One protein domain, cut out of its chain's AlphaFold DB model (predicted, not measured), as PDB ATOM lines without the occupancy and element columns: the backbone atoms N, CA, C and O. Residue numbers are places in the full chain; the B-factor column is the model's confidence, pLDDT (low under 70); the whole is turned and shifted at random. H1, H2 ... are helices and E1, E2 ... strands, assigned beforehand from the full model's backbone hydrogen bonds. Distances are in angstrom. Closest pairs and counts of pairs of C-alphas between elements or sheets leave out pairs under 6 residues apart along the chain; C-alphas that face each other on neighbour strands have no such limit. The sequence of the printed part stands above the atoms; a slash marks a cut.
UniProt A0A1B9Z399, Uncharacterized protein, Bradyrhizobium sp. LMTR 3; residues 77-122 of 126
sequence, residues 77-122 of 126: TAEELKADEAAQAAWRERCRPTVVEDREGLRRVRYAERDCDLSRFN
ATOM      1  N   THR A  77     125.363  48.305 -23.589       87.44
ATOM      2  CA  THR A  77     126.439  47.773 -24.433       87.44
ATOM      3  C   THR A  77     125.958  46.566 -25.246       87.44
ATOM      4  O   THR A  77     124.923  45.963 -24.947       87.44
ATOM      5  N   ALA A  78     126.702  46.191 -26.291       88.50
ATOM      6  CA  ALA A  78     126.363  45.029 -27.116       88.50
ATOM      7  C   ALA A  78     126.410  43.720 -26.308       88.50
ATOM      8  O   ALA A  78     125.598  42.816 -26.510       88.50
ATOM      9  N   GLU A  79     127.337  43.637 -25.355       84.94
ATOM     10  CA  GLU A  79     127.499  42.517 -24.437       84.94
ATOM     11  C   GLU A  79     126.298  42.386 -23.491       84.94
ATOM     12  O   GLU A  79     125.780  41.283 -23.309       84.94
ATOM     13  N   GLU A  80     125.816  43.501 -22.935       81.44
ATOM     14  CA  GLU A  80     124.620  43.527 -22.083       81.44
ATOM     15  C   GLU A  80     123.361  43.133 -22.861       81.44
ATOM     16  O   GLU A  80     122.560  42.342 -22.369       81.44
ATOM     17  N   LEU A  81     123.209  43.606 -24.102       87.50
ATOM     18  CA  LEU A  81     122.081  43.222 -24.956       87.50
ATOM     19  C   LEU A  81     122.055  41.711 -25.215       87.50
ATOM     20  O   LEU A  81     121.009  41.078 -25.084       87.50
ATOM     21  N   LYS A  82     123.213  41.113 -25.508       89.31
ATOM     22  CA  LYS A  82     123.329  39.663 -25.702       89.31
ATOM     23  C   LYS A  82     123.009  38.882 -24.424       89.31
ATOM     24  O   LYS A  82     122.367  37.831 -24.490       89.31
ATOM     25  N   ALA A  83     123.454  39.370 -23.266       87.00
ATOM     26  CA  ALA A  83     123.140  38.754 -21.978       87.00
ATOM     27  C   ALA A  83     121.631  38.807 -21.683       87.00
ATOM     28  O   ALA A  83     121.051  37.808 -21.253       87.00
ATOM     29  N   ASP A  84     120.983  39.931 -21.990       87.62
ATOM     30  CA  ASP A  84     119.543  40.104 -21.817       87.62
ATOM     31  C   ASP A  84     118.733  39.205 -22.755       87.62
ATOM     32  O   ASP A  84     117.733  38.619 -22.339       87.62
ATOM     33  N   GLU A  85     119.157  39.047 -24.010       91.56
ATOM     34  CA  GLU A  85     118.529  38.113 -24.949       91.56
ATOM     35  C   GLU A  85     118.617  36.666 -24.456       91.56
ATOM     36  O   GLU A  85     117.624  35.933 -24.503       91.56
ATOM     37  N   ALA A  86     119.779  36.260 -23.936       92.25
ATOM     38  CA  ALA A  86     119.973  34.932 -23.364       92.25
ATOM     39  C   ALA A  86     119.100  34.719 -22.117       92.25
ATOM     40  O   ALA A  86     118.448  33.680 -21.988       92.25
ATOM     41  N   ALA A  87     119.030  35.714 -21.228       87.88
ATOM     42  CA  ALA A  87     118.176  35.670 -20.045       87.88
ATOM     43  C   ALA A  87     116.689  35.578 -20.423       87.88
ATOM     44  O   ALA A  87     115.955  34.765 -19.861       87.88
ATOM     45  N   GLN A  88     116.247  36.349 -21.420       87.06
ATOM     46  CA  GLN A  88     114.879  36.283 -21.937       87.06
ATOM     47  C   GLN A  88     114.570  34.935 -22.586       87.06
ATOM     48  O   GLN A  88     113.477  34.406 -22.396       87.06
ATOM     49  N   ALA A  89     115.507  34.362 -23.345       89.56
ATOM     50  CA  ALA A  89     115.332  33.041 -23.936       89.56
ATOM     51  C   ALA A  89     115.182  31.964 -22.852       89.56
ATOM     52  O   ALA A  89     114.217  31.202 -22.886       89.56
ATOM     53  N   ALA A  90     116.063  31.964 -21.847       88.94
ATOM     54  CA  ALA A  90     115.977  31.047 -20.713       88.94
ATOM     55  C   ALA A  90     114.661  31.212 -19.935       88.94
ATOM     56  O   ALA A  90     114.038  30.226 -19.545       88.94
ATOM     57  N   TRP A  91     114.206  32.454 -19.748       87.12
ATOM     58  CA  TRP A  91     112.926  32.733 -19.106       87.12
ATOM     59  C   TRP A  91     111.742  32.217 -19.930       87.12
ATOM     60  O   TRP A  91     110.860  31.583 -19.367       87.12
ATOM     61  N   ARG A  92     111.724  32.416 -21.256       85.44
ATOM     62  CA  ARG A  92     110.639  31.927 -22.130       85.44
ATOM     63  C   ARG A  92     110.523  30.407 -22.139       85.44
ATOM     64  O   ARG A  92     109.406  29.900 -22.159       85.44
ATOM     65  N   GLU A  93     111.651  29.701 -22.127       86.50
ATOM     66  CA  GLU A  93     111.655  28.237 -22.041       86.50
ATOM     67  C   GLU A  93     111.095  27.762 -20.696       86.50
ATOM     68  O   GLU A  93     110.221  26.898 -20.657       86.50
ATOM     69  N   ARG A  94     111.531  28.377 -19.589       84.12
ATOM     70  CA  ARG A  94     111.077  28.007 -18.242       84.12
ATOM     71  C   ARG A  94     109.613  28.376 -17.986       84.12
ATOM     72  O   ARG A  94     108.851  27.598 -17.422       84.12
ATOM     73  N   CYS A  95     109.203  29.554 -18.442       86.88
ATOM     74  CA  CYS A  95     107.892  30.148 -18.200       86.88
ATOM     75  C   CYS A  95     106.944  30.022 -19.394       86.88
ATOM     76  O   CYS A  95     106.081  30.876 -19.597       86.88
ATOM     77  N   ARG A  96     107.079  28.969 -20.205       83.69
ATOM     78  CA  ARG A  96     106.238  28.795 -21.390       83.69
ATOM     79  C   ARG A  96     104.756  28.649 -20.994       83.69
ATOM     80  O   ARG A  96     104.417  27.717 -20.260       83.69
ATOM     81  N   PRO A  97     103.854  29.527 -21.475       82.75
ATOM     82  CA  PRO A  97     102.429  29.394 -21.207       82.75
ATOM     83  C   PRO A  97     101.843  28.224 -21.998       82.75
ATOM     84  O   PRO A  97     102.120  28.040 -23.184       82.75
ATOM     85  N   THR A  98     100.976  27.463 -21.344       83.19
ATOM     86  CA  THR A  98     100.121  26.449 -21.964       83.19
ATOM     87  C   THR A  98      98.674  26.899 -21.854       83.19
ATOM     88  O   THR A  98      98.269  27.458 -20.837       83.19
ATOM     89  N   VAL A  99      97.887  26.699 -22.908       85.19
ATOM     90  CA  VAL A  99      96.452  26.993 -22.862       85.19
ATOM     91  C   VAL A  99      95.725  25.696 -22.562       85.19
ATOM     92  O   VAL A  99      95.827  24.745 -23.334       85.19
ATOM     93  N   VAL A 100      95.017  25.667 -21.441       83.44
ATOM     94  CA  VAL A 100      94.226  24.522 -20.994       83.44
ATOM     95  C   VAL A 100      92.764  24.939 -21.014       83.44
ATOM     96  O   VAL A 100      92.414  26.006 -20.510       83.44
ATOM     97  N   GLU A 101      91.923  24.116 -21.624       85.88
ATOM     98  CA  GLU A 101      90.476  24.284 -21.554       85.88
ATOM     99  C   GLU A 101      89.983  23.685 -20.235       85.88
ATOM    100  O   GLU A 101      90.327  22.550 -19.890       85.88
ATOM    101  N   ASP A 102      89.264  24.479 -19.446       80.12
ATOM    102  CA  ASP A 102      88.667  23.995 -18.207       80.12
ATOM    103  C   ASP A 102      87.378  23.198 -18.472       80.12
ATOM    104  O   ASP A 102      86.933  23.022 -19.606       80.12
ATOM    105  N   ARG A 103      86.769  22.674 -17.404       80.56
ATOM    106  CA  ARG A 103      85.541  21.865 -17.496       80.56
ATOM    107  C   ARG A 103      84.322  22.653 -17.989       80.56
ATOM    108  O   ARG A 103      83.303  22.043 -18.289       80.56
ATOM    109  N   GLU A 104      84.422  23.975 -18.042       87.31
ATOM    110  CA  GLU A 104      83.369  24.908 -18.434       87.31
ATOM    111  C   GLU A 104      83.569  25.379 -19.890       87.31
ATOM    112  O   GLU A 104      82.793  26.190 -20.389       87.31
ATOM    113  N   GLY A 105      84.595  24.861 -20.586       82.88
ATOM    114  CA  GLY A 105      84.951  25.253 -21.951       82.88
ATOM    115  C   GLY A 105      85.745  26.560 -22.022       82.88
ATOM    116  O   GLY A 105      85.923  27.121 -23.106       82.88
ATOM    117  N   LEU A 106      86.223  27.085 -20.888       85.50
ATOM    118  CA  LEU A 106      86.973  28.333 -20.842       85.50
ATOM    119  C   LEU A 106      88.467  28.065 -21.039       85.50
ATOM    120  O   LEU A 106      89.097  27.273 -20.334       85.50
ATOM    121  N   ARG A 107      89.072  28.784 -21.985       83.75
ATOM    122  CA  ARG A 107      90.511  28.708 -22.244       83.75
ATOM    123  C   ARG A 107      91.272  29.513 -21.196       83.75
ATOM    124  O   ARG A 107      91.247  30.742 -21.216       83.75
ATOM    125  N   ARG A 108      91.991  28.829 -20.307       81.56
ATOM    126  CA  ARG A 108      92.844  29.447 -19.285       81.56
ATOM    127  C   ARG A 108      94.316  29.256 -19.620       81.56
ATOM    128  O   ARG A 108      94.729  28.204 -20.107       81.56
ATOM    129  N   VAL A 109      95.118  30.281 -19.351       82.00
ATOM    130  CA  VAL A 109      96.575  30.207 -19.491       82.00
ATOM    131  C   VAL A 109      97.159  29.648 -18.200       82.00
ATOM    132  O   VAL A 109      96.889  30.163 -17.119       82.00
ATOM    133  N   ARG A 110      97.970  28.600 -18.318       78.88
ATOM    134  CA  ARG A 110      98.698  27.981 -17.216       78.88
ATOM    135  C   ARG A 110     100.189  27.997 -17.520       78.88
ATOM    136  O   ARG A 110     100.619  27.509 -18.565       78.88
ATOM    137  N   TYR A 111     100.969  28.551 -16.604       80.25
ATOM    138  CA  TYR A 111     102.427  28.563 -16.690       80.25
ATOM    139  C   TYR A 111     103.017  27.288 -16.073       80.25
ATOM    140  O   TYR A 111     102.411  26.690 -15.181       80.25
ATOM    141  N   ALA A 112     104.176  26.855 -16.582       72.81
ATOM    142  CA  ALA A 112     104.842  25.631 -16.135       72.81
ATOM    143  C   ALA A 112     105.351  25.724 -14.684       72.81
ATOM    144  O   ALA A 112     105.204  24.769 -13.922       72.81
ATOM    145  N   GLU A 113     105.876  26.884 -14.282       75.56
ATOM    146  CA  GLU A 113     106.294  27.160 -12.905       75.56
ATOM    147  C   GLU A 113     105.433  28.244 -12.233       75.56
ATOM    148  O   GLU A 113     104.820  29.093 -12.884       75.56
ATOM    149  N   ARG A 114     105.365  28.200 -10.896       71.38
ATOM    150  CA  ARG A 114     104.513  29.080 -10.072       71.38
ATOM    151  C   ARG A 114     105.025  30.521 -10.008       71.38
ATOM    152  O   ARG A 114     104.235  31.437  -9.823       71.38
ATOM    153  N   ASP A 115     106.336  30.719 -10.094       78.38
ATOM    154  CA  ASP A 115     106.983  32.039 -10.128       78.38
ATOM    155  C   ASP A 115     106.739  32.776 -11.455       78.38
ATOM    156  O   ASP A 115     106.813  34.002 -11.495       78.38
ATOM    157  N   CYS A 116     106.392  32.043 -12.513       83.50
ATOM    158  CA  CYS A 116     106.040  32.587 -13.820       83.50
ATOM    159  C   CYS A 116     104.616  33.165 -13.884       83.50
ATOM    160  O   CYS A 116     104.316  33.953 -14.781       83.50
ATOM    161  N   ASP A 117     103.730  32.782 -12.957       80.38
ATOM    162  CA  ASP A 117     102.369  33.311 -12.897       80.38
ATOM    163  C   ASP A 117     102.330  34.638 -12.126       80.38
ATOM    164  O   ASP A 117     102.322  34.694 -10.892       80.38
ATOM    165  N   LEU A 118     102.302  35.734 -12.886       76.06
ATOM    166  CA  LEU A 118     102.246  37.094 -12.355       76.06
ATOM    167  C   LEU A 118     100.814  37.599 -12.124       76.06
ATOM    168  O   LEU A 118     100.646  38.745 -11.708       76.06
ATOM    169  N   SER A 119      99.782  36.777 -12.355       71.94
ATOM    170  CA  SER A 119      98.375  37.183 -12.205       71.94
ATOM    171  C   SER A 119      98.064  37.743 -10.814       71.94
ATOM    172  O   SER A 119      97.367  38.747 -10.702       71.94
ATOM    173  N   ARG A 120      98.674  37.184  -9.760       70.50
ATOM    174  CA  ARG A 120      98.533  37.659  -8.370       70.50
ATOM    175  C   ARG A 120      99.036  39.087  -8.124       70.50
ATOM    176  O   ARG A 120      98.681  39.685  -7.116       70.50
ATOM    177  N   PHE A 121      99.909  39.596  -8.992       72.31
ATOM    178  CA  PHE A 121     100.473  40.944  -8.899       72.31
ATOM    179  C   PHE A 121      99.824  41.913  -9.888       72.31
ATOM    180  O   PHE A 121     100.135  43.103  -9.868       72.31
ATOM    181  N   ASN A 122      98.939  41.427 -10.760       68.12
ATOM    182  CA  ASN A 122      98.225  42.278 -11.690       68.12
ATOM    183  C   ASN A 122      97.078  42.984 -10.956       68.12
ATOM    184  O   ASN A 122      96.003  42.423 -10.770       68.12
TER     185      ASN A 122
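What this domain is: This is residues 77 to 122 of the 126 residues of an uncharacterized protein of Bradyrhizobium sp. LMTR 3 (UniProt A0A1B9Z399). A long helix, H1, runs on through a tight link into a small hairpin of two strands, E1 and E2, making one long rod, with the last residues, 112 to 122, turning off to its side. Residues 77 to 90, of which 78 to 90 belong to H1, stick out free at one end. The 46 printed residues hold one named helix and two named strands, in the order H1, E1, E2; the sheet E1 - E2 is antiparallel and the class is mixed. The whole is extended, with a radius of gyration of the C-alphas of 14.7 A and spans of 49 by 20 by 13 A.

Where its parts are: H1, residues 78 to 94, begins with C-alpha 78 at (126.363, 45.029, -27.116) and is 24.5 A long. E1 is residues 97 to 101, 13.0 A. E2 is residues 107 to 111, 13.1 A, ending with C-alpha 111 at (102.427, 28.563, -16.690).

How they stand to each other: E1 and E2 form a hairpin, at 146 degrees between their directions; N 98 and O 110 are 2.8 A apart, within hydrogen-bond range. H1 and E2 are apart. In H1 every O i to N i+4 pair is within hydrogen-bond range.

The domain as a whole: The C-alphas farthest apart, of Thr 77 and Glu 104, are 49.1 A apart. The printed part has no cut. Residue 122 is under pLDDT 70.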